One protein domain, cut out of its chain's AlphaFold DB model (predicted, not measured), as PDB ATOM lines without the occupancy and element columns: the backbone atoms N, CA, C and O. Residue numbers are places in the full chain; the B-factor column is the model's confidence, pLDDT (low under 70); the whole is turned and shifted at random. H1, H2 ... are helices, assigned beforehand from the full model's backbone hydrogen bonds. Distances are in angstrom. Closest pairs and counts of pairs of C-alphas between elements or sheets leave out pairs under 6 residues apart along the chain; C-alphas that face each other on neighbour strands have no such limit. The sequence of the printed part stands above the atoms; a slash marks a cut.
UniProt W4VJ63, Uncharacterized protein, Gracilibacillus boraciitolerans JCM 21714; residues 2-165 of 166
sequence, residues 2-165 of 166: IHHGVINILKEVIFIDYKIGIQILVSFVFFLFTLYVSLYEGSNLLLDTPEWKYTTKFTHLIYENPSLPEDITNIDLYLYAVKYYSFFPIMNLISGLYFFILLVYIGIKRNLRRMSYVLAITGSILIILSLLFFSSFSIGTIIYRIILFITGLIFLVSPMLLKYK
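What this domain is: This is residues 2 to 165 of the 166 residues of an uncharacterized protein of Gracilibacillus boraciitolerans JCM 21714 (UniProt W4VJ63). One very long helix, H1, runs the length of the domain, and H5 packs alongside it, between H1 and a close helical hairpin of H6 and H7. At one end H4 crosses the last part of H1, and H2, H3 and the loop after H3 join it in a small head; at the other end residues 2 to 16 of H1 stick out. The printed part has 164 residues with seven named helices, H1 to H7 in order, and no named strand: all helix. It is loose, with a radius of gyration of the C-alphas of 20.3 A, and spans 74 by 29 by 26 A; the free end of H1 adds to the length.

How they stand to each other: Start with H1, residues 2 to 46. With residues 38 to 45 alone it touches H4, residues 74 to 84, about perpendicular at 82 degrees; the closest C-alphas, of Gly 42 and Leu 77, are 4.2 A apart. With residues 20 to 38 alone it touches H5, residues 87 to 107, opposite ways at a shallow tilt of 32 degrees, only just short of steep; the closest C-alphas, of Thr 34 and Asn 92, are 5.1 A apart. H2, residues 49 to 55, only just touches H4, with 3 pairs of C-alphas within 8 A, the closest those of Thr 55 and Asp 76 at 6.2 A. H3, residues 59 to 62, touches no helix. H5, H6, residues 112 to 131, and H7, residues 139 to 163, form an up-and-down bundle, each running against the one before. H5 only just touches H6, its hairpin partner, with 3 pairs of C-alphas within 8 A, the closest those of Tyr 105 and Met 115 at 6.8 A. H6 and H7, also a hairpin, touch at a shallow tilt of 23 degrees, with C-alphas of Gly 123 and Gly 152 4.0 A apart. H1 is apart from H6 and H7. Every O i to N i+4 pair is within hydrogen-bond range in H4 and H5, against 36 of 41 in H1, 15 of 16 in H6, 18 of 21 in H7 and 1 of 3 in H2, where 3 of 4 O i to N i+3 pairs are; H3 is too short for an i+4 pair.

Where its parts are: Find C-alpha 2 at (-32.950, -49.390, -44.960); H1 runs 67.5 A to C-alpha 46 at (25.669, -30.274, -17.439). H5 is 30.3 A long, H6 28.6 A and H7 37.7 A, ending at C-alpha 163, (-22.842, -37.444, -14.967).

The domain as a whole: The C-alphas farthest apart, of Ile 2 and Ser 67, are 74.2 A apart. The printed part has no cut, and H3 to H4 is its long link. pLDDT is under 70 at residues 2 to 6, 8 to 15, 64 to 67, 134 to 136 and 163 to 165.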
ATOM      1  N   ILE A   2     -33.735 -48.917 -46.129       58.59
ATOM      2  CA  ILE A   2     -32.950 -49.390 -44.960       58.59
ATOM      3  C   ILE A   2     -31.444 -49.564 -45.271       58.59
ATOM      4  O   ILE A   2     -30.596 -49.210 -44.458       58.59
ATOM      5  N   HIS A   3     -31.097 -50.013 -46.484       60.41
ATOM      6  CA  HIS A   3     -29.703 -50.239 -46.893       60.41
ATOM      7  C   HIS A   3     -28.835 -48.967 -46.924       60.41
ATOM      8  O   HIS A   3     -27.644 -49.034 -46.637       60.41
ATOM      9  N   HIS A   4     -29.422 -47.802 -47.228       62.34
ATOM     10  CA  HIS A   4     -28.687 -46.532 -47.253       62.34
ATOM     11  C   HIS A   4     -28.382 -45.997 -45.847       62.34
ATOM     12  O   HIS A   4     -27.329 -45.398 -45.642       62.34
ATOM     13  N   GLY A   5     -29.261 -46.257 -44.870       67.06
ATOM     14  CA  GLY A   5     -29.064 -45.833 -43.481       67.06
ATOM     15  C   GLY A   5     -27.905 -46.562 -42.798       67.06
ATOM     16  O   GLY A   5     -27.070 -45.929 -42.161       67.06
ATOM     17  N   VAL A   6     -27.791 -47.880 -43.001       68.56
ATOM     18  CA  VAL A   6     -26.717 -48.696 -42.402       68.56
ATOM     19  C   VAL A   6     -25.336 -48.307 -42.945       68.56
ATOM     20  O   VAL A   6     -24.377 -48.221 -42.184       68.56
ATOM     21  N   ILE A   7     -25.232 -48.004 -44.245       71.38
ATOM     22  CA  ILE A   7     -23.973 -47.576 -44.876       71.38
ATOM     23  C   ILE A   7     -23.514 -46.212 -44.338       71.38
ATOM     24  O   ILE A   7     -22.319 -46.023 -44.116       71.38
ATOM     25  N   ASN A   8     -24.436 -45.276 -44.096       69.56
ATOM     26  CA  ASN A   8     -24.089 -43.976 -43.514       69.56
ATOM     27  C   ASN A   8     -23.617 -44.107 -42.062       69.56
ATOM     28  O   ASN A   8     -22.597 -43.520 -41.714       69.56
ATOM     29  N   ILE A   9     -24.277 -44.942 -41.255       69.06
ATOM     30  CA  ILE A   9     -23.863 -45.200 -39.867       69.06
ATOM     31  C   ILE A   9     -22.473 -45.851 -39.827       69.06
ATOM     32  O   ILE A   9     -21.614 -45.433 -39.054       69.06
ATOM     33  N   LEU A  10     -22.209 -46.837 -40.691       68.44
ATOM     34  CA  LEU A  10     -20.892 -47.476 -40.778       68.44
ATOM     35  C   LEU A  10     -19.804 -46.487 -41.206       68.44
ATOM     36  O   LEU A  10     -18.727 -46.469 -40.609       68.44
ATOM     37  N   LYS A  11     -20.088 -45.635 -42.198       67.00
ATOM     38  CA  LYS A  11     -19.165 -44.572 -42.609       67.00
ATOM     39  C   LYS A  11     -18.890 -43.601 -41.469       67.00
ATOM     40  O   LYS A  11     -17.731 -43.278 -41.263       67.00
ATOM     41  N   GLU A  12     -19.898 -43.174 -40.712       60.78
ATOM     42  CA  GLU A  12     -19.713 -42.271 -39.569       60.78
ATOM     43  C   GLU A  12     -18.871 -42.893 -38.453       60.78
ATOM     44  O   GLU A  12     -17.972 -42.236 -37.933       60.78
ATOM     45  N   VAL A  13     -19.101 -44.165 -38.119       65.81
ATOM     46  CA  VAL A  13     -18.315 -44.873 -37.096       65.81
ATOM     47  C   VAL A  13     -16.851 -44.996 -37.521       65.81
ATOM     48  O   VAL A  13     -15.965 -44.572 -36.778       65.81
ATOM     49  N   ILE A  14     -16.597 -45.466 -38.748       69.88
ATOM     50  CA  ILE A  14     -15.241 -45.544 -39.318       69.88
ATOM     51  C   ILE A  14     -14.608 -44.146 -39.371       69.88
ATOM     52  O   ILE A  14     -13.420 -43.981 -39.090       69.88
ATOM     53  N   PHE A  15     -15.412 -43.124 -39.682       68.44
ATOM     54  CA  PHE A  15     -14.969 -41.740 -39.776       68.44
ATOM     55  C   PHE A  15     -14.553 -41.160 -38.404       68.44
ATOM     56  O   PHE A  15     -13.604 -40.388 -38.283       68.44
ATOM     57  N   ILE A  16     -15.238 -41.535 -37.329       71.50
ATOM     58  CA  ILE A  16     -14.874 -41.115 -35.970       71.50
ATOM     59  C   ILE A  16     -13.587 -41.818 -35.518       71.50
ATOM     60  O   ILE A  16     -12.730 -41.189 -34.892       71.50
ATOM     61  N   ASP A  17     -13.416 -43.090 -35.874       77.94
ATOM     62  CA  ASP A  17     -12.265 -43.888 -35.448       77.94
ATOM     63  C   ASP A  17     -10.948 -43.420 -36.093       77.94
ATOM     64  O   ASP A  17      -9.954 -43.258 -35.376       77.94
ATOM     65  N   TYR A  18     -10.921 -43.093 -37.396       85.25
ATOM     66  CA  TYR A  18      -9.681 -42.577 -38.008       85.25
ATOM     67  C   TYR A  18      -9.301 -41.190 -37.470       85.25
ATOM     68  O   TYR A  18      -8.114 -40.911 -37.300       85.25
ATOM     69  N   LYS A  19     -10.279 -40.320 -37.165       89.00
ATOM     70  CA  LYS A  19     -10.004 -38.990 -36.594       89.00
ATOM     71  C   LYS A  19      -9.285 -39.098 -35.262       89.00
ATOM     72  O   LYS A  19      -8.305 -38.390 -35.036       89.00
ATOM     73  N   ILE A  20      -9.763 -39.987 -34.396       88.88
ATOM     74  CA  ILE A  20      -9.138 -40.230 -33.095       88.88
ATOM     75  C   ILE A  20      -7.742 -40.832 -33.299       88.88
ATOM     76  O   ILE A  20      -6.803 -40.404 -32.633       88.88
ATOM     77  N   GLY A  21      -7.572 -41.748 -34.259       91.56
ATOM     78  CA  GLY A  21      -6.256 -42.287 -34.620       91.56
ATOM     79  C   GLY A  21      -5.247 -41.201 -35.019       91.56
ATOM     80  O   GLY A  21      -4.125 -41.187 -34.514       91.56
ATOM     81  N   ILE A  22      -5.658 -40.239 -35.853       94.50
ATOM     82  CA  ILE A  22      -4.816 -39.093 -36.237       94.50
ATOM     83  C   ILE A  22      -4.502 -38.210 -35.024       94.50
ATOM     84  O   ILE A  22      -3.354 -37.813 -34.843       94.50
ATOM     85  N   GLN A  23      -5.487 -37.916 -34.169       95.25
ATOM     86  CA  GLN A  23      -5.264 -37.113 -32.960       95.25
ATOM     87  C   GLN A  23      -4.261 -37.770 -32.008       95.25
ATOM     88  O   GLN A  23      -3.404 -37.084 -31.453       95.25
ATOM     89  N   ILE A  24      -4.326 -39.094 -31.849       95.06
ATOM     90  CA  ILE A  24      -3.359 -39.864 -31.061       95.06
ATOM     91  C   ILE A  24      -1.963 -39.738 -31.662       95.06
ATOM     92  O   ILE A  24      -1.026 -39.411 -30.941       95.06
ATOM     93  N   LEU A  25      -1.822 -39.935 -32.974       95.81
ATOM     94  CA  LEU A  25      -0.526 -39.832 -33.642       95.81
ATOM     95  C   LEU A  25       0.079 -38.429 -33.491       95.81
ATOM     96  O   LEU A  25       1.229 -38.293 -33.081       95.81
ATOM     97  N   VAL A  26      -0.701 -37.384 -33.778       96.81
ATOM     98  CA  VAL A  26      -0.241 -35.989 -33.702       96.81
ATOM     99  C   VAL A  26       0.118 -35.607 -32.269       96.81
ATOM    100  O   VAL A  26       1.178 -35.028 -32.040       96.81
ATOM    101  N   SER A  27      -0.728 -35.952 -31.295       96.81
ATOM    102  CA  SER A  27      -0.455 -35.653 -29.886       96.81
ATOM    103  C   SER A  27       0.763 -36.400 -29.356       96.81
ATOM    104  O   SER A  27       1.549 -35.807 -28.625       96.81
ATOM    105  N   PHE A  28       0.971 -37.649 -29.774       96.94
ATOM    106  CA  PHE A  28       2.153 -38.425 -29.412       96.94
ATOM    107  C   PHE A  28       3.437 -37.830 -29.992       96.94
ATOM    108  O   PHE A  28       4.401 -37.619 -29.260       96.94
ATOM    109  N   VAL A  29       3.448 -37.499 -31.288       97.88
ATOM    110  CA  VAL A  29       4.612 -36.871 -31.933       97.88
ATOM    111  C   VAL A  29       4.921 -35.520 -31.288       97.88
ATOM    112  O   VAL A  29       6.078 -35.233 -30.987       97.88
ATOM    113  N   PHE A  30       3.898 -34.710 -31.015       97.81
ATOM    114  CA  PHE A  30       4.073 -33.415 -30.363       97.81
ATOM    115  C   PHE A  30       4.554 -33.553 -28.907       97.81
ATOM    116  O   PHE A  30       5.421 -32.795 -28.466       97.81
ATOM    117  N   PHE A  31       4.061 -34.555 -28.175       97.75
ATOM    118  CA  PHE A  31       4.557 -34.906 -26.843       97.75
ATOM    119  C   PHE A  31       6.040 -35.287 -26.877       97.75
ATOM    120  O   PHE A  31       6.824 -34.734 -26.110       97.75
ATOM    121  N   LEU A  32       6.454 -36.169 -27.793       97.94
ATOM    122  CA  LEU A  32       7.860 -36.561 -27.929       97.94
ATOM    123  C   LEU A  32       8.753 -35.386 -28.330       97.94
ATOM    124  O   LEU A  32       9.838 -35.225 -27.778       97.94
ATOM    125  N   PHE A  33       8.292 -34.546 -29.256       98.06
ATOM    126  CA  PHE A  33       9.022 -33.356 -29.680       98.06
ATOM    127  C   PHE A  33       9.244 -32.392 -28.509       98.06
ATOM    128  O   PHE A  33      10.374 -32.000 -28.231       98.06
ATOM    129  N   THR A  34       8.182 -32.051 -27.780       97.69
ATOM    130  CA  THR A  34       8.279 -31.154 -26.617       97.69
ATOM    131  C   THR A  34       9.099 -31.765 -25.483       97.69
ATOM    132  O   THR A  34       9.837 -31.035 -24.825       97.69
ATOM    133  N   LEU A  35       9.042 -33.088 -25.286       97.56
ATOM    134  CA  LEU A  35       9.898 -33.796 -24.329       97.56
ATOM    135  C   LEU A  35      11.371 -33.660 -24.712       97.56
ATOM    136  O   LEU A  35      12.193 -33.298 -23.876       97.56
ATOM    137  N   TYR A  36      11.693 -33.922 -25.978       97.25
ATOM    138  CA  TYR A  36      13.055 -33.841 -26.491       97.25
ATOM    139  C   TYR A  36      13.629 -32.431 -26.344       97.25
ATOM    140  O   TYR A  36      14.734 -32.275 -25.833       97.25
ATOM    141  N   VAL A  37      12.861 -31.400 -26.716       97.56
ATOM    142  CA  VAL A  37      13.292 -30.004 -26.553       97.56
ATOM    143  C   VAL A  37      13.464 -29.647 -25.074       97.56
ATOM    144  O   VAL A  37      14.464 -29.034 -24.720       97.56
ATOM    145  N   SER A  38      12.562 -30.101 -24.197       96.69
ATOM    146  CA  SER A  38      12.696 -29.888 -22.747       96.69
ATOM    147  C   SER A  38      13.976 -30.516 -22.194       96.69
ATOM    148  O   SER A  38      14.663 -29.906 -21.383       96.69
ATOM    149  N   LEU A  39      14.323 -31.728 -22.634       96.06
ATOM    150  CA  LEU A  39      15.562 -32.396 -22.226       96.06
ATOM    151  C   LEU A  39      16.800 -31.706 -22.805       96.06
ATOM    152  O   LEU A  39      17.807 -31.590 -22.112       96.06
ATOM    153  N   TYR A  40      16.719 -31.214 -24.043       95.88
ATOM    154  CA  TYR A  40      17.786 -30.438 -24.666       95.88
ATOM    155  C   TYR A  40      18.051 -29.132 -23.906       95.88
ATOM    156  O   TYR A  40      19.188 -28.870 -23.528       95.88
ATOM    157  N   GLU A  41      17.018 -28.347 -23.597       94.56
ATOM    158  CA  GLU A  41      17.160 -27.142 -22.765       94.56
ATOM    159  C   GLU A  41      17.644 -27.485 -21.348       94.56
ATOM    160  O   GLU A  41      18.464 -26.775 -20.766       94.56
ATOM    161  N   GLY A  42      17.182 -28.617 -20.816       92.88
ATOM    162  CA  GLY A  42      17.613 -29.178 -19.541       92.88
ATOM    163  C   GLY A  42      19.089 -29.559 -19.492       92.88
ATOM    164  O   GLY A  42      19.709 -29.449 -18.436       92.88
ATOM    165  N   SER A  43      19.673 -29.955 -20.626       92.44
ATOM    166  CA  SER A  43      21.086 -30.350 -20.736       92.44
ATOM    167  C   SER A  43      22.068 -29.225 -20.403       92.44
ATOM    168  O   SER A  43      23.216 -29.502 -20.063       92.44
ATOM    169  N   ASN A  44      21.610 -27.968 -20.367       91.12
ATOM    170  CA  ASN A  44      22.399 -26.856 -19.838       91.12
ATOM    171  C   ASN A  44      22.826 -27.076 -18.372       91.12
ATOM    172  O   ASN A  44      23.860 -26.548 -17.966       91.12
ATOM    173  N   LEU A  45      22.114 -27.922 -17.608       88.75
ATOM    174  CA  LEU A  45      22.528 -28.358 -16.267       88.75
ATOM    175  C   LEU A  45      23.935 -28.976 -16.259       88.75
ATOM    176  O   LEU A  45      24.664 -28.817 -15.284       88.75
ATOM    177  N   LEU A  46      24.346 -29.650 -17.338       87.62
ATOM    178  CA  LEU A  46      25.669 -30.274 -17.439       87.62
ATOM    179  C   LEU A  46      26.806 -29.241 -17.386       87.62
ATOM    180  O   LEU A  46      27.911 -29.561 -16.952       87.62
ATOM    181  N   LEU A  47      26.532 -28.005 -17.815       86.44
ATOM    182  CA  LEU A  47      27.478 -26.887 -17.813       86.44
ATOM    183  C   LEU A  47      27.364 -26.025 -16.542       86.44
ATOM    184  O   LEU A  47      28.291 -25.287 -16.216       86.44
ATOM    185  N   ASP A  48      26.250 -26.132 -15.815       84.25
ATOM    186  CA  ASP A  48      25.931 -25.350 -14.618       84.25
ATOM    187  C   ASP A  48      26.217 -26.153 -13.336       84.25
ATOM    188  O   ASP A  48      25.326 -26.520 -12.566       84.25
ATOM    189  N   THR A  49      27.496 -26.467 -13.115       81.69
ATOM    190  CA  THR A  49      27.949 -27.291 -11.979       81.69
ATOM    191  C   THR A  49      27.554 -26.768 -10.587       81.69
ATOM    192  O   THR A  49      27.264 -27.596  -9.717       81.69
ATOM    193  N   PRO A  50      27.450 -25.446 -10.319       82.38
ATOM    194  CA  PRO A  50      26.954 -24.953  -9.031       82.38
ATOM    195  C   PRO A  50      25.496 -25.344  -8.744       82.38
ATOM    196  O   PRO A  50      25.116 -25.498  -7.579       82.38
ATOM    197  N   GLU A  51      24.679 -25.527  -9.784       82.31
ATOM    198  CA  GLU A  51      23.265 -25.896  -9.660       82.31
ATOM    199  C   GLU A  51      23.043 -27.376  -9.336       82.31
ATOM    200  O   GLU A  51      21.940 -27.755  -8.923       82.31
ATOM    201  N   TRP A  52      24.081 -28.216  -9.432       82.44
ATOM    202  CA  TRP A  52      23.963 -29.650  -9.165       82.44
ATOM    203  C   TRP A  52      23.435 -29.899  -7.749       82.44
ATOM    204  O   TRP A  52      22.406 -30.544  -7.571       82.44
ATOM    205  N   LYS A  53      23.997 -29.217  -6.744       76.25
ATOM    206  CA  LYS A  53      23.570 -29.336  -5.335       76.25
ATOM    207  C   LYS A  53      22.065 -29.103  -5.106       76.25
ATOM    208  O   LYS A  53      21.510 -29.602  -4.126       76.25
ATOM    209  N   TYR A  54      21.402 -28.329  -5.967       75.75
ATOM    210  CA  TYR A  54      19.987 -27.974  -5.818       75.75
ATOM    211  C   TYR A  54      19.058 -28.760  -6.747       75.75
ATOM    212  O   TYR A  54      17.900 -28.997  -6.378       75.75
ATOM    213  N   THR A  55      19.555 -29.158  -7.921       74.06
ATOM    214  CA  THR A  55      18.732 -29.675  -9.019       74.06
ATOM    215  C   THR A  55      18.965 -31.165  -9.307       74.06
ATOM    216  O   THR A  55      18.036 -31.809  -9.781       74.06
ATOM    217  N   THR A  56      20.103 -31.765  -8.927       78.25
ATOM    218  CA  THR A  56      20.412 -33.194  -9.181       78.25
ATOM    219  C   THR A  56      19.916 -34.133  -8.078       78.25
ATOM    220  O   THR A  56      20.611 -35.058  -7.649       78.25
ATOM    221  N   LYS A  57      18.702 -33.897  -7.566       80.25
ATOM    222  CA  LYS A  57      18.152 -34.687  -6.452       80.25
ATOM    223  C   LYS A  57      17.956 -36.149  -6.829       80.25
ATOM    224  O   LYS A  57      18.192 -37.006  -5.986       80.25
ATOM    225  N   PHE A  58      17.528 -36.435  -8.061       80.44
ATOM    226  CA  PHE A  58      17.296 -37.811  -8.500       80.44
ATOM    227  C   PHE A  58      18.607 -38.540  -8.776       80.44
ATOM    228  O   PHE A  58      18.735 -39.712  -8.434       80.44
ATOM    229  N   THR A  59      19.608 -37.838  -9.296       81.38
ATOM    230  CA  THR A  59      20.968 -38.361  -9.443       81.38
ATOM    231  C   THR A  59      21.547 -38.743  -8.084       81.38
ATOM    232  O   THR A  59      22.066 -39.844  -7.953       81.38
ATOM    233  N   HIS A  60      21.371 -37.915  -7.047       80.06
ATOM    234  CA  HIS A  60      21.818 -38.237  -5.685       80.06
ATOM    235  C   HIS A  60      21.088 -39.429  -5.032       80.06
ATOM    236  O   HIS A  60      21.577 -39.974  -4.046       80.06
ATOM    237  N   LEU A  61      19.929 -39.850  -5.558       81.38
ATOM    238  CA  LEU A  61      19.275 -41.093  -5.122       81.38
ATOM    239  C   LEU A  61      19.945 -42.341  -5.710       81.38
ATOM    240  O   LEU A  61      19.793 -43.425  -5.150       81.38
ATOM    241  N   ILE A  62      20.630 -42.200  -6.846       81.44
ATOM    242  CA  ILE A  62      21.279 -43.301  -7.570       81.44
ATOM    243  C   ILE A  62      22.780 -43.337  -7.259       81.44
ATOM    244  O   ILE A  62      23.344 -44.412  -7.074       81.44
ATOM    245  N   TYR A  63      23.412 -42.167  -7.164       79.31
ATOM    246  CA  TYR A  63      24.841 -41.986  -6.945       79.31
ATOM    247  C   TYR A  63      25.081 -41.161  -5.681       79.31
ATOM    248  O   TYR A  63      24.554 -40.062  -5.543       79.31
ATOM    249  N   GLU A  64      25.923 -41.650  -4.766       69.94
ATOM    250  CA  GLU A  64      26.227 -40.925  -3.523       69.94
ATOM    251  C   GLU A  64      26.916 -39.576  -3.792       69.94
ATOM    252  O   GLU A  64      26.586 -38.577  -3.154       69.94
ATOM    253  N   ASN A  65      27.823 -39.526  -4.777       69.62
ATOM    254  CA  ASN A  65      28.560 -38.325  -5.173       69.62
ATOM    255  C   ASN A  65      28.696 -38.248  -6.707       69.62
ATOM    256  O   ASN A  65      29.724 -38.674  -7.238       69.62
ATOM    257  N   PRO A  66      27.690 -37.725  -7.432       67.19
ATOM    258  CA  PRO A  66      27.829 -37.453  -8.855       67.19
ATOM    259  C   PRO A  66      28.959 -36.452  -9.065       67.19
ATOM    260  O   PRO A  66      28.940 -35.340  -8.532       67.19
ATOM    261  N   SER A  67      29.970 -36.883  -9.807       68.00
ATOM    262  CA  SER A  67      31.159 -36.076 -10.100       68.00
ATOM    263  C   SER A  67      31.323 -35.835 -11.595       68.00
ATOM    264  O   SER A  67      32.045 -34.917 -11.988       68.00
ATOM    265  N   LEU A  68      30.612 -36.609 -12.418       74.94
ATOM    266  CA  LEU A  68      30.650 -36.526 -13.865       74.94
ATOM    267  C   LEU A  68      29.294 -36.049 -14.407       74.94
ATOM    268  O   LEU A  68      28.250 -36.464 -13.903       74.94
ATOM    269  N   PRO A  69      29.278 -35.222 -15.471       74.38
ATOM    270  CA  PRO A  69      28.037 -34.828 -16.143       74.38
ATOM    271  C   PRO A  69      27.223 -36.031 -16.651       74.38
ATOM    272  O   PRO A  69      26.003 -35.969 -16.739       74.38
ATOM    273  N   GLU A  70      27.900 -37.137 -16.960       78.69
ATOM    274  CA  GLU A  70      27.313 -38.396 -17.434       78.69
ATOM    275  C   GLU A  70      26.463 -39.110 -16.372       78.69
ATOM    276  O   GLU A  70      25.574 -39.886 -16.722       78.69
ATOM    277  N   ASP A  71      26.686 -38.814 -15.086       81.19
ATOM    278  CA  ASP A  71      25.911 -39.392 -13.984       81.19
ATOM    279  C   ASP A  71      24.504 -38.770 -13.896       81.19
ATOM    280  O   ASP A  71      23.595 -39.355 -13.300       81.19
ATOM    281  N   ILE A  72      24.310 -37.582 -14.486       84.00
ATOM    282  CA  ILE A  72      23.094 -36.783 -14.330       84.00
ATOM    283  C   ILE A  72      21.918 -37.418 -15.066       84.00
ATOM    284  O   ILE A  72      21.927 -37.636 -16.278       84.00
ATOM    285  N   THR A  73      20.842 -37.660 -14.323       87.50
ATOM    286  CA  THR A  73      19.644 -38.285 -14.880       87.50
ATOM    287  C   THR A  73      18.848 -37.337 -15.778       87.50
ATOM    288  O   THR A  73      18.706 -36.146 -15.501       87.50
ATOM    289  N   ASN A  74      18.190 -37.892 -16.801       90.31
ATOM    290  CA  ASN A  74      17.256 -37.144 -17.656       90.31
ATOM    291  C   ASN A  74      16.115 -36.475 -16.865       90.31
ATOM    292  O   ASN A  74      15.567 -35.467 -17.307       90.31
ATOM    293  N   ILE A  75      15.749 -37.020 -15.697       88.69
ATOM    294  CA  ILE A  75      14.741 -36.422 -14.813       88.69
ATOM    295  C   ILE A  75      15.266 -35.107 -14.233       88.69
ATOM    296  O   ILE A  75      14.537 -34.117 -14.227       88.69
ATOM    297  N   ASP A  76      16.526 -35.066 -13.801       89.19
ATOM    298  CA  ASP A  76      17.139 -33.835 -13.298       89.19
ATOM    299  C   ASP A  76      17.322 -32.797 -14.412       89.19
ATOM    300  O   ASP A  76      17.052 -31.617 -14.184       89.19
ATOM    301  N   LEU A  77      17.660 -33.226 -15.638       92.25
ATOM    302  CA  LEU A  77      17.667 -32.337 -16.810       92.25
ATOM    303  C   LEU A  77      16.280 -31.719 -17.037       92.25
ATOM    304  O   LEU A  77      16.142 -30.504 -17.186       92.25
ATOM    305  N   TYR A  78      15.224 -32.536 -17.002       93.06
ATOM    306  CA  TYR A  78      13.855 -32.047 -17.154       93.06
ATOM    307  C   TYR A  78      13.461 -31.073 -16.031       93.06
ATOM    308  O   TYR A  78      12.812 -30.061 -16.288       93.06
ATOM    309  N   LEU A  79      13.873 -31.327 -14.787       91.19
ATOM    310  CA  LEU A  79      13.610 -30.425 -13.660       91.19
ATOM    311  C   LEU A  79      14.372 -29.103 -13.774       91.19
ATOM    312  O   LEU A  79      13.814 -28.056 -13.431       91.19
ATOM    313  N   TYR A  80      15.597 -29.127 -14.296       92.06
ATOM    314  CA  TYR A  80      16.338 -27.913 -14.630       92.06
ATOM    315  C   TYR A  80      15.614 -27.102 -15.708       92.06
ATOM    316  O   TYR A  80      15.413 -25.896 -15.543       92.06
ATOM    317  N   ALA A  81      15.116 -27.762 -16.759       93.69
ATOM    318  CA  ALA A  81      14.284 -27.111 -17.768       93.69
ATOM    319  C   ALA A  81      13.002 -26.530 -17.156       93.69
ATOM    320  O   ALA A  81      12.653 -25.390 -17.427       93.69
ATOM    321  N   VAL A  82      12.328 -27.232 -16.242       93.38
ATOM    322  CA  VAL A  82      11.170 -26.666 -15.523       93.38
ATOM    323  C   VAL A  82      11.549 -25.399 -14.746       93.38
ATOM    324  O   VAL A  82      10.738 -24.476 -14.666       93.38
ATOM    325  N   LYS A  83      12.760 -25.324 -14.188       91.44
ATOM    326  CA  LYS A  83      13.251 -24.171 -13.420       91.44
ATOM    327  C   LYS A  83      13.569 -22.956 -14.291       91.44
ATOM    328  O   LYS A  83      13.109 -21.860 -13.964       91.44
ATOM    329  N   TYR A  84      14.308 -23.146 -15.382       91.19
ATOM    330  CA  TYR A  84      14.849 -22.045 -16.192       91.19
ATOM    331  C   TYR A  84      14.174 -21.862 -17.560       91.19
ATOM    332  O   TYR A  84      14.140 -20.748 -18.077       91.19
ATOM    333  N   TYR A  85      13.582 -22.920 -18.115       92.88
ATOM    334  CA  TYR A  85      13.023 -22.990 -19.471       92.88
ATOM    335  C   TYR A  85      11.637 -23.663 -19.486       92.88
ATOM    336  O   TYR A  85      11.378 -24.616 -20.212       92.88
ATOM    337  N   SER A  86      10.704 -23.201 -18.648       92.50
ATOM    338  CA  SER A  86       9.466 -23.947 -18.347       92.50
ATOM    339  C   SER A  86       8.481 -24.089 -19.508       92.50
ATOM    340  O   SER A  86       7.529 -24.857 -19.398       92.50
ATOM    341  N   PHE A  87       8.665 -23.359 -20.610       94.50
ATOM    342  CA  PHE A  87       7.721 -23.344 -21.725       94.50
ATOM    343  C   PHE A  87       7.523 -24.733 -22.347       94.50
ATOM    344  O   PHE A  87       6.388 -25.213 -22.431       94.50
ATOM    345  N   PHE A  88       8.605 -25.409 -22.739       96.06
ATOM    346  CA  PHE A  88       8.514 -26.742 -23.335       96.06
ATOM    347  C   PHE A  88       8.073 -27.824 -22.340       96.06
ATOM    348  O   PHE A  88       7.203 -28.610 -22.720       96.06
ATOM    349  N   PRO A  89       8.515 -27.827 -21.067       96.06
ATOM    350  CA  PRO A  89       7.949 -28.694 -20.037       96.06
ATOM    351  C   PRO A  89       6.434 -28.530 -19.858       96.06
ATOM    352  O   PRO A  89       5.705 -29.512 -19.723       96.06
ATOM    353  N   ILE A  90       5.914 -27.297 -19.899       96.00
ATOM    354  CA  ILE A  90       4.465 -27.043 -19.830       96.00
ATOM    355  C   ILE A  90       3.754 -27.634 -21.052       96.00
ATOM    356  O   ILE A  90       2.733 -28.312 -20.910       96.00
ATOM    357  N   MET A  91       4.292 -27.411 -22.254       96.75
ATOM    358  CA  MET A  91       3.736 -27.984 -23.485       96.75
ATOM    359  C   MET A  91       3.792 -29.516 -23.476       96.75
ATOM    360  O   MET A  91       2.846 -30.174 -23.923       96.75
ATOM    361  N   ASN A  92       4.858 -30.089 -22.916       97.38
ATOM    362  CA  ASN A  92       5.002 -31.524 -22.723       97.38
ATOM    363  C   ASN A  92       3.924 -32.076 -21.785       97.38
ATOM    364  O   ASN A  92       3.253 -33.050 -22.124       97.38
ATOM    365  N   LEU A  93       3.673 -31.404 -20.660       95.94
ATOM    366  CA  LEU A  93       2.615 -31.784 -19.728       95.94
ATOM    367  C   LEU A  93       1.228 -31.762 -20.389       95.94
ATOM    368  O   LEU A  93       0.476 -32.730 -20.280       95.94
ATOM    369  N   ILE A  94       0.888 -30.685 -21.103       95.75
ATOM    370  CA  ILE A  94      -0.433 -30.538 -21.740       95.75
ATOM    371  C   ILE A  94      -0.635 -31.600 -22.827       95.75
ATOM    372  O   ILE A  94      -1.675 -32.262 -22.872       95.75
ATOM    373  N   SER A  95       0.361 -31.783 -23.694       96.44
ATOM    374  CA  SER A  95       0.292 -32.756 -24.787       96.44
ATOM    375  C   SER A  95       0.285 -34.200 -24.287       96.44
ATOM    376  O   SER A  95      -0.506 -35.005 -24.781       96.44
ATOM    377  N   GLY A  96       1.073 -34.510 -23.255       96.75
ATOM    378  CA  GLY A  96       1.093 -35.817 -22.605       96.75
ATOM    379  C   GLY A  96      -0.241 -36.159 -21.945       96.75
ATOM    380  O   GLY A  96      -0.754 -37.264 -22.131       96.75
ATOM    381  N   LEU A  97      -0.860 -35.201 -21.246       96.19
ATOM    382  CA  LEU A  97      -2.195 -35.381 -20.664       96.19
ATOM    383  C   LEU A  97      -3.269 -35.594 -21.733       96.19
ATOM    384  O   LEU A  97      -4.132 -36.459 -21.572       96.19
ATOM    385  N   TYR A  98      -3.218 -34.839 -22.830       95.88
ATOM    386  CA  TYR A  98      -4.160 -35.007 -23.935       95.88
ATOM    387  C   TYR A  98      -4.016 -36.382 -24.605       95.88
ATOM    388  O   TYR A  98      -5.012 -37.089 -24.779       95.88
ATOM    389  N   PHE A  99      -2.784 -36.803 -24.898       96.31
ATOM    390  CA  PHE A  99      -2.490 -38.139 -25.418       96.31
ATOM    391  C   PHE A  99      -2.989 -39.242 -24.467       96.31
ATOM    392  O   PHE A  99      -3.692 -40.162 -24.893       96.31
ATOM    393  N   PHE A 100      -2.712 -39.114 -23.165       95.38
ATOM    394  CA  PHE A 100      -3.182 -40.048 -22.142       95.38
ATOM    395  C   PHE A 100      -4.715 -40.155 -22.104       95.38
ATOM    396  O   PHE A 100      -5.254 -41.263 -22.091       95.38
ATOM    397  N   ILE A 101      -5.431 -39.025 -22.152       93.88
ATOM    398  CA  ILE A 101      -6.902 -39.005 -22.206       93.88
ATOM    399  C   ILE A 101      -7.418 -39.783 -23.419       93.88
ATOM    400  O   ILE A 101      -8.364 -40.563 -23.278       93.88
ATOM    401  N   LEU A 102      -6.825 -39.584 -24.600       93.19
ATOM    402  CA  LEU A 102      -7.247 -40.274 -25.820       93.19
ATOM    403  C   LEU A 102      -7.030 -41.789 -25.720       93.19
ATOM    404  O   LEU A 102      -7.932 -42.557 -26.068       93.19
ATOM    405  N   LEU A 103      -5.883 -42.223 -25.188       92.94
ATOM    406  CA  LEU A 103      -5.608 -43.643 -24.954       92.94
ATOM    407  C   LEU A 103      -6.627 -44.267 -23.999       92.94
ATOM    408  O   LEU A 103      -7.197 -45.319 -24.299       92.94
ATOM    409  N   VAL A 104      -6.899 -43.601 -22.874       92.25
ATOM    410  CA  VAL A 104      -7.900 -44.053 -21.903       92.25
ATOM    411  C   VAL A 104      -9.275 -44.135 -22.558       92.25
ATOM    412  O   VAL A 104      -9.957 -45.146 -22.400       92.25
ATOM    413  N   TYR A 105      -9.674 -43.109 -23.315       90.19
ATOM    414  CA  TYR A 105     -10.980 -43.034 -23.969       90.19
ATOM    415  C   TYR A 105     -11.236 -44.222 -24.909       90.19
ATOM    416  O   TYR A 105     -12.328 -44.807 -24.879       90.19
ATOM    417  N   ILE A 106     -10.228 -44.625 -25.691       88.88
ATOM    418  CA  ILE A 106     -10.298 -45.836 -26.521       88.88
ATOM    419  C   ILE A 106     -10.288 -47.096 -25.649       88.88
ATOM    420  O   ILE A 106     -11.151 -47.962 -25.816       88.88
ATOM    421  N   GLY A 107      -9.351 -47.200 -24.701       86.81
ATOM    422  CA  GLY A 107      -9.137 -48.407 -23.895       86.81
ATOM    423  C   GLY A 107     -10.362 -48.825 -23.077       86.81
ATOM    424  O   GLY A 107     -10.681 -50.010 -22.973       86.81
ATOM    425  N   ILE A 108     -11.126 -47.860 -22.560       89.19
ATOM    426  CA  ILE A 108     -12.363 -48.126 -21.805       89.19
ATOM    427  C   ILE A 108     -13.606 -48.283 -22.695       89.19
ATOM    428  O   ILE A 108     -14.728 -48.287 -22.176       89.19
ATOM    429  N   LYS A 109     -13.426 -48.394 -24.018       84.94
ATOM    430  CA  LYS A 109     -14.497 -48.526 -25.019       84.94
ATOM    431  C   LYS A 109     -15.550 -47.420 -24.899       84.94
ATOM    432  O   LYS A 109     -16.749 -47.695 -24.931       84.94
ATOM    433  N   ARG A 110     -15.110 -46.171 -24.706       82.38
ATOM    434  CA  ARG A 110     -15.984 -44.982 -24.602       82.38
ATOM    435  C   ARG A 110     -17.010 -45.031 -23.457       82.38
ATOM    436  O   ARG A 110     -17.994 -44.294 -23.470       82.38
ATOM    437  N   ASN A 111     -16.799 -45.868 -22.438       86.69
ATOM    438  CA  ASN A 111     -17.692 -45.928 -21.284       86.69
ATOM    439  C   ASN A 111     -17.513 -44.690 -20.389       86.69
ATOM    440  O   ASN A 111     -16.572 -44.614 -19.594       86.69
ATOM    441  N   LEU A 112     -18.462 -43.753 -20.472       85.69
ATOM    442  CA  LEU A 112     -18.424 -42.484 -19.736       85.69
ATOM    443  C   LEU A 112     -18.316 -42.662 -18.216       85.69
ATOM    444  O   LEU A 112     -17.621 -41.890 -17.565       85.69
ATOM    445  N   ARG A 113     -18.933 -43.704 -17.637       87.06
ATOM    446  CA  ARG A 113     -18.852 -43.954 -16.187       87.06
ATOM    447  C   ARG A 113     -17.433 -44.361 -15.775       87.06
ATOM    448  O   ARG A 113     -16.953 -43.897 -14.750       87.06
ATOM    449  N   ARG A 114     -16.754 -45.197 -16.569       88.25
ATOM    450  CA  ARG A 114     -15.344 -45.557 -16.326       88.25
ATOM    451  C   ARG A 114     -14.425 -44.356 -16.548       88.25
ATOM    452  O   ARG A 114     -13.525 -44.140 -15.744       88.25
ATOM    453  N   MET A 115     -14.714 -43.540 -17.563       90.00
ATOM    454  CA  MET A 115     -13.961 -42.318 -17.862       90.00
ATOM    455  C   MET A 115     -13.974 -41.354 -16.675       90.00
ATOM    456  O   MET A 115     -12.933 -40.835 -16.289       90.00
ATOM    457  N   SER A 116     -15.143 -41.172 -16.053       90.88
ATOM    458  CA  SER A 116     -15.304 -40.345 -14.858       90.88
ATOM    459  C   SER A 116     -14.381 -40.760 -13.708       90.88
ATOM    460  O   SER A 116     -13.813 -39.890 -13.055       90.88
ATOM    461  N   TYR A 117     -14.218 -42.065 -13.459       91.69
ATOM    462  CA  TYR A 117     -13.314 -42.546 -12.410       91.69
ATOM    463  C   TYR A 117     -11.849 -42.298 -12.764       91.69
ATOM    464  O   TYR A 117     -11.102 -41.827 -11.911       91.69
ATOM    465  N   VAL A 118     -11.446 -42.558 -14.013       93.62
ATOM    466  CA  VAL A 118     -10.060 -42.321 -14.443       93.62
ATOM    467  C   VAL A 118      -9.707 -40.838 -14.334       93.62
ATOM    468  O   VAL A 118      -8.697 -40.510 -13.725       93.62
ATOM    469  N   LEU A 119     -10.569 -39.939 -14.818       94.06
ATOM    470  CA  LEU A 119     -10.355 -38.491 -14.725       94.06
ATOM    471  C   LEU A 119     -10.238 -38.005 -13.270       94.06
ATOM    472  O   LEU A 119      -9.339 -37.225 -12.966       94.06
ATOM    473  N   ALA A 120     -11.081 -38.506 -12.359       94.38
ATOM    474  CA  ALA A 120     -11.012 -38.154 -10.937       94.38
ATOM    475  C   ALA A 120      -9.715 -38.640 -10.263       94.38
ATOM    476  O   ALA A 120      -9.121 -37.911  -9.462       94.38
ATOM    477  N   ILE A 121      -9.261 -39.853 -10.601       95.12
ATOM    478  CA  ILE A 121      -8.002 -40.415 -10.092       95.12
ATOM    479  C   ILE A 121      -6.818 -39.612 -10.639       95.12
ATOM    480  O   ILE A 121      -5.986 -39.153  -9.861       95.12
ATOM    481  N   THR A 122      -6.769 -39.374 -11.952       95.62
ATOM    482  CA  THR A 122      -5.714 -38.572 -12.586       95.62
ATOM    483  C   THR A 122      -5.671 -37.153 -12.018       95.62
ATOM    484  O   THR A 122      -4.593 -36.677 -11.679       95.62
ATOM    485  N   GLY A 123      -6.823 -36.499 -11.833       96.12
ATOM    486  CA  GLY A 123      -6.901 -35.168 -11.226       96.12
ATOM    487  C   GLY A 123      -6.358 -35.133  -9.796       96.12
ATOM    488  O   GLY A 123      -5.552 -34.268  -9.463       96.12
ATOM    489  N   SER A 124      -6.725 -36.121  -8.973       95.56
ATOM    490  CA  SER A 124      -6.195 -36.263  -7.607       95.56
ATOM    491  C   SER A 124      -4.675 -36.454  -7.596       95.56
ATOM    492  O   SER A 124      -3.982 -35.796  -6.824       95.56
ATOM    493  N   ILE A 125      -4.145 -37.308  -8.482       96.00
ATOM    494  CA  ILE A 125      -2.700 -37.546  -8.614       96.00
ATOM    495  C   ILE A 125      -1.970 -36.258  -9.009       96.00
ATOM    496  O   ILE A 125      -0.951 -35.938  -8.404       96.00
ATOM    497  N   LEU A 126      -2.497 -35.498  -9.974       95.88
ATOM    498  CA  LEU A 126      -1.905 -34.225 -10.394       95.88
ATOM    499  C   LEU A 126      -1.878 -33.206  -9.248       95.88
ATOM    500  O   LEU A 126      -0.853 -32.573  -9.011       95.88
ATOM    501  N   ILE A 127      -2.961 -33.084  -8.479       95.81
ATOM    502  CA  ILE A 127      -2.996 -32.180  -7.319       95.81
ATOM    503  C   ILE A 127      -1.947 -32.587  -6.281       95.81
ATOM    504  O   ILE A 127      -1.178 -31.741  -5.825       95.81
ATOM    505  N   ILE A 128      -1.874 -33.875  -5.937       95.12
ATOM    506  CA  ILE A 128      -0.878 -34.385  -4.987       95.12
ATOM    507  C   ILE A 128       0.538 -34.108  -5.504       95.12
ATOM    508  O   ILE A 128       1.363 -33.578  -4.763       95.12
ATOM    509  N   LEU A 129       0.811 -34.389  -6.780       91.75
ATOM    510  CA  LEU A 129       2.118 -34.150  -7.390       91.75
ATOM    511  C   LEU A 129       2.489 -32.662  -7.391       91.75
ATOM    512  O   LEU A 129       3.639 -32.318  -7.132       91.75
ATOM    513  N   SER A 130       1.517 -31.778  -7.622       92.94
ATOM    514  CA  SER A 130       1.713 -30.331  -7.524       92.94
ATOM    515  C   SER A 130       2.110 -29.909  -6.107       92.94
ATOM    516  O   SER A 130       2.971 -29.047  -5.941       92.94
ATOM    517  N   LEU A 131       1.490 -30.486  -5.077       90.00
ATOM    518  CA  LEU A 131       1.806 -30.170  -3.680       90.00
ATOM    519  C   LEU A 131       3.174 -30.725  -3.260       90.00
ATOM    520  O   LEU A 131       3.889 -30.077  -2.500       90.00
ATOM    521  N   LEU A 132       3.550 -31.891  -3.789       87.69
ATOM    522  CA  LEU A 132       4.827 -32.560  -3.531       87.69
ATOM    523  C   LEU A 132       5.955 -32.116  -4.476       87.69
ATOM    524  O   LEU A 132       7.014 -32.734  -4.490       87.69
ATOM    525  N   PHE A 133       5.766 -31.085  -5.303       80.94
ATOM    526  CA  PHE A 133       6.779 -30.697  -6.284       80.94
ATOM    527  C   PHE A 133       7.998 -30.045  -5.598       80.94
ATOM    528  O   PHE A 133       8.027 -28.839  -5.339       80.94
ATOM    529  N   PHE A 134       9.011 -30.859  -5.282       63.09
ATOM    530  CA  PHE A 134      10.218 -30.488  -4.533       63.09
ATOM    531  C   PHE A 134      11.318 -29.863  -5.411       63.09
ATOM    532  O   PHE A 134      12.467 -30.306  -5.385       63.09
ATOM    533  N   SER A 135      11.021 -28.813  -6.169       65.12
ATOM    534  CA  SER A 135      12.057 -28.018  -6.853       65.12
ATOM    535  C   SER A 135      12.414 -26.764  -6.051       65.12
ATOM    536  O   SER A 135      11.552 -26.221  -5.356       65.12
ATOM    537  N   SER A 136      13.639 -26.245  -6.188       68.19
ATOM    538  CA  SER A 136      13.995 -24.922  -5.650       68.19
ATOM    539  C   SER A 136      13.006 -23.842  -6.118       68.19
ATOM    540  O   SER A 136      12.512 -23.893  -7.250       68.19
ATOM    541  N   PHE A 137      12.707 -22.871  -5.252       73.56
ATOM    542  CA  PHE A 137      11.767 -21.790  -5.550       73.56
ATOM    543  C   PHE A 137      12.303 -20.931  -6.703       73.56
ATOM    544  O   PHE A 137      13.328 -20.270  -6.571       73.56
ATOM    545  N   SER A 138      11.622 -20.975  -7.845       86.56
ATOM    546  CA  SER A 138      11.932 -20.198  -9.043       86.56
ATOM    547  C   SER A 138      10.629 -19.811  -9.731       86.56
ATOM    548  O   SER A 138       9.596 -20.447  -9.519       86.56
ATOM    549  N   ILE A 139      10.667 -18.793 -10.585       88.19
ATOM    550  CA  ILE A 139       9.486 -18.368 -11.348       88.19
ATOM    551  C   ILE A 139       8.960 -19.526 -12.206       88.19
ATOM    552  O   ILE A 139       7.762 -19.805 -12.192       88.19
ATOM    553  N   GLY A 140       9.857 -20.251 -12.879       89.00
ATOM    554  CA  GLY A 140       9.492 -21.369 -13.739       89.00
ATOM    555  C   GLY A 140       8.794 -22.507 -12.999       89.00
ATOM    556  O   GLY A 140       7.723 -22.970 -13.398       89.00
ATOM    557  N   THR A 141       9.335 -22.888 -11.842       89.12
ATOM    558  CA  THR A 141       8.752 -23.947 -11.007       89.12
ATOM    559  C   THR A 141       7.410 -23.546 -10.401       89.12
ATOM    560  O   THR A 141       6.514 -24.384 -10.303       89.12
ATOM    561  N   ILE A 142       7.224 -22.270 -10.046       91.88
ATOM    562  CA  ILE A 142       5.931 -21.749  -9.576       91.88
ATOM    563  C   ILE A 142       4.880 -21.840 -10.683       91.88
ATOM    564  O   ILE A 142       3.787 -22.348 -10.433       91.88
ATOM    565  N   ILE A 143       5.209 -21.387 -11.897       93.06
ATOM    566  CA  ILE A 143       4.291 -21.430 -13.044       93.06
ATOM    567  C   ILE A 143       3.912 -22.878 -13.356       93.06
ATOM    568  O   ILE A 143       2.724 -23.194 -13.450       93.06
ATOM    569  N   TYR A 144       4.902 -23.769 -13.452       93.38
ATOM    570  CA  TYR A 144       4.668 -25.186 -13.721       93.38
ATOM    571  C   TYR A 144       3.753 -25.812 -12.663       93.38
ATOM    572  O   TYR A 144       2.764 -26.459 -13.004       93.38
ATOM    573  N   ARG A 145       4.012 -25.541 -11.378       93.31
ATOM    574  CA  ARG A 145       3.196 -26.036 -10.262       93.31
ATOM    575  C   ARG A 145       1.758 -25.519 -10.314       93.31
ATOM    576  O   ARG A 145       0.830 -26.298 -10.124       93.31
ATOM    577  N   ILE A 146       1.547 -24.234 -10.608       94.25
ATOM    578  CA  ILE A 146       0.198 -23.655 -10.740       94.25
ATOM    579  C   ILE A 146      -0.565 -24.316 -11.892       94.25
ATOM    580  O   ILE A 146      -1.726 -24.687 -11.719       94.25
ATOM    581  N   ILE A 147       0.076 -24.514 -13.046       95.25
ATOM    582  CA  ILE A 147      -0.546 -25.189 -14.194       95.25
ATOM    583  C   ILE A 147      -0.910 -26.633 -13.836       95.25
ATOM    584  O   ILE A 147      -2.017 -27.086 -14.137       95.25
ATOM    585  N   LEU A 148      -0.025 -27.344 -13.141       94.56
ATOM    586  CA  LEU A 148      -0.251 -28.717 -12.690       94.56
ATOM    587  C   LEU A 148      -1.426 -28.802 -11.695       94.56
ATOM    588  O   LEU A 148      -2.282 -29.680 -11.801       94.56
ATOM    589  N   PHE A 149      -1.536 -27.830 -10.789       95.75
ATOM    590  CA  PHE A 149      -2.657 -27.722  -9.856       95.75
ATOM    591  C   PHE A 149      -3.989 -27.421 -10.560       95.75
ATOM    592  O   PHE A 149      -4.984 -28.111 -10.330       95.75
ATOM    593  N   ILE A 150      -4.015 -26.416 -11.445       96.50
ATOM    594  CA  ILE A 150      -5.223 -26.012 -12.185       96.50
ATOM    595  C   ILE A 150      -5.711 -27.156 -13.077       96.50
ATOM    596  O   ILE A 150      -6.902 -27.467 -13.087       96.50
ATOM    597  N   THR A 151      -4.804 -27.814 -13.802       95.50
ATOM    598  CA  THR A 151      -5.154 -28.980 -14.628       95.50
ATOM    599  C   THR A 151      -5.704 -30.120 -13.771       95.50
ATOM    600  O   THR A 151      -6.737 -30.691 -14.121       95.50
ATOM    601  N   GLY A 152      -5.114 -30.384 -12.604       95.50
ATOM    602  CA  GLY A 152      -5.650 -31.339 -11.636       95.50
ATOM    603  C   GLY A 152      -7.086 -31.025 -11.195       95.50
ATOM    604  O   GLY A 152      -7.941 -31.916 -11.210       95.50
ATOM    605  N   LEU A 153      -7.394 -29.757 -10.892       95.94
ATOM    606  CA  LEU A 153      -8.755 -29.318 -10.550       95.94
ATOM    607  C   LEU A 153      -9.740 -29.499 -11.711       95.94
ATOM    608  O   LEU A 153     -10.842 -30.012 -11.505       95.94
ATOM    609  N   ILE A 154      -9.347 -29.130 -12.935       95.00
ATOM    610  CA  ILE A 154     -10.179 -29.319 -14.134       95.00
ATOM    611  C   ILE A 154     -10.536 -30.801 -14.304       95.00
ATOM    612  O   ILE A 154     -11.701 -31.143 -14.523       95.00
ATOM    613  N   PHE A 155      -9.555 -31.694 -14.152       94.69
ATOM    614  CA  PHE A 155      -9.770 -33.136 -14.271       94.69
ATOM    615  C   PHE A 155     -10.664 -33.687 -13.164       94.69
ATOM    616  O   PHE A 155     -11.474 -34.568 -13.441       94.69
ATOM    617  N   LEU A 156     -10.577 -33.143 -11.950       93.81
ATOM    618  CA  LEU A 156     -11.406 -33.550 -10.816       93.81
ATOM    619  C   LEU A 156     -12.871 -33.108 -10.973       93.81
ATOM    620  O   LEU A 156     -13.773 -33.859 -10.602       93.81
ATOM    621  N   VAL A 157     -13.122 -31.935 -11.565       93.19
ATOM    622  CA  VAL A 157     -14.480 -31.390 -11.782       93.19
ATOM    623  C   VAL A 157     -15.147 -31.962 -13.039       93.19
ATOM    624  O   VAL A 157     -16.356 -32.215 -13.040       93.19
ATOM    625  N   SER A 158     -14.380 -32.237 -14.098       89.69
ATOM    626  CA  SER A 158     -14.882 -32.788 -15.371       89.69
ATOM    627  C   SER A 158     -15.847 -33.996 -15.266       89.69
ATOM    628  O   SER A 158     -16.815 -34.050 -16.032       89.69
ATOM    629  N   PRO A 159     -15.705 -34.940 -14.311       89.44
ATOM    630  CA  PRO A 159     -16.605 -36.075 -14.158       89.44
ATOM    631  C   PRO A 159     -18.002 -35.673 -13.684       89.44
ATOM    632  O   PRO A 159     -18.960 -36.392 -13.971       89.44
ATOM    633  N   MET A 160     -18.139 -34.547 -12.969       86.44
ATOM    634  CA  MET A 160     -19.442 -34.038 -12.528       86.44
ATOM    635  C   MET A 160     -20.285 -33.667 -13.750       86.44
ATOM    636  O   MET A 160     -21.426 -34.105 -13.850       86.44
ATOM    637  N   LEU A 161     -19.686 -32.993 -14.738       83.00
ATOM    638  CA  LEU A 161     -20.340 -32.630 -16.002       83.00
ATOM    639  C   LEU A 161     -20.759 -33.858 -16.823       83.00
ATOM    640  O   LEU A 161     -21.829 -33.867 -17.431       83.00
ATOM    641  N   LEU A 162     -19.946 -34.920 -16.819       78.94
ATOM    642  CA  LEU A 162     -20.253 -36.162 -17.541       78.94
ATOM    643  C   LEU A 162     -21.444 -36.928 -16.941       78.94
ATOM    644  O   LEU A 162     -22.142 -37.627 -17.674       78.94
ATOM    645  N   LYS A 163     -21.697 -36.798 -15.632       66.19
ATOM    646  CA  LYS A 163     -22.842 -37.444 -14.967       66.19
ATOM    647  C   LYS A 163     -24.183 -36.785 -15.302       66.19
ATOM    648  O   LYS A 163     -25.179 -37.496 -15.317       66.19
ATOM    649  N   TYR A 164     -24.199 -35.485 -15.607       55.62
ATOM    650  CA  TYR A 164     -25.417 -34.741 -15.969       55.62
ATOM    651  C   TYR A 164     -25.931 -35.020 -17.390       55.62
ATOM    652  O   TYR A 164     -27.046 -34.633 -17.714       55.62
ATOM    653  N   LYS A 165     -25.148 -35.689 -18.250       52.41
ATOM    654  CA  LYS A 165     -25.560 -36.081 -19.614       52.41
ATOM    655  C   LYS A 165     -26.261 -37.450 -19.691       52.41
ATOM    656  O   LYS A 165     -26.326 -38.037 -20.771       52.41
TER     657      LYS A 165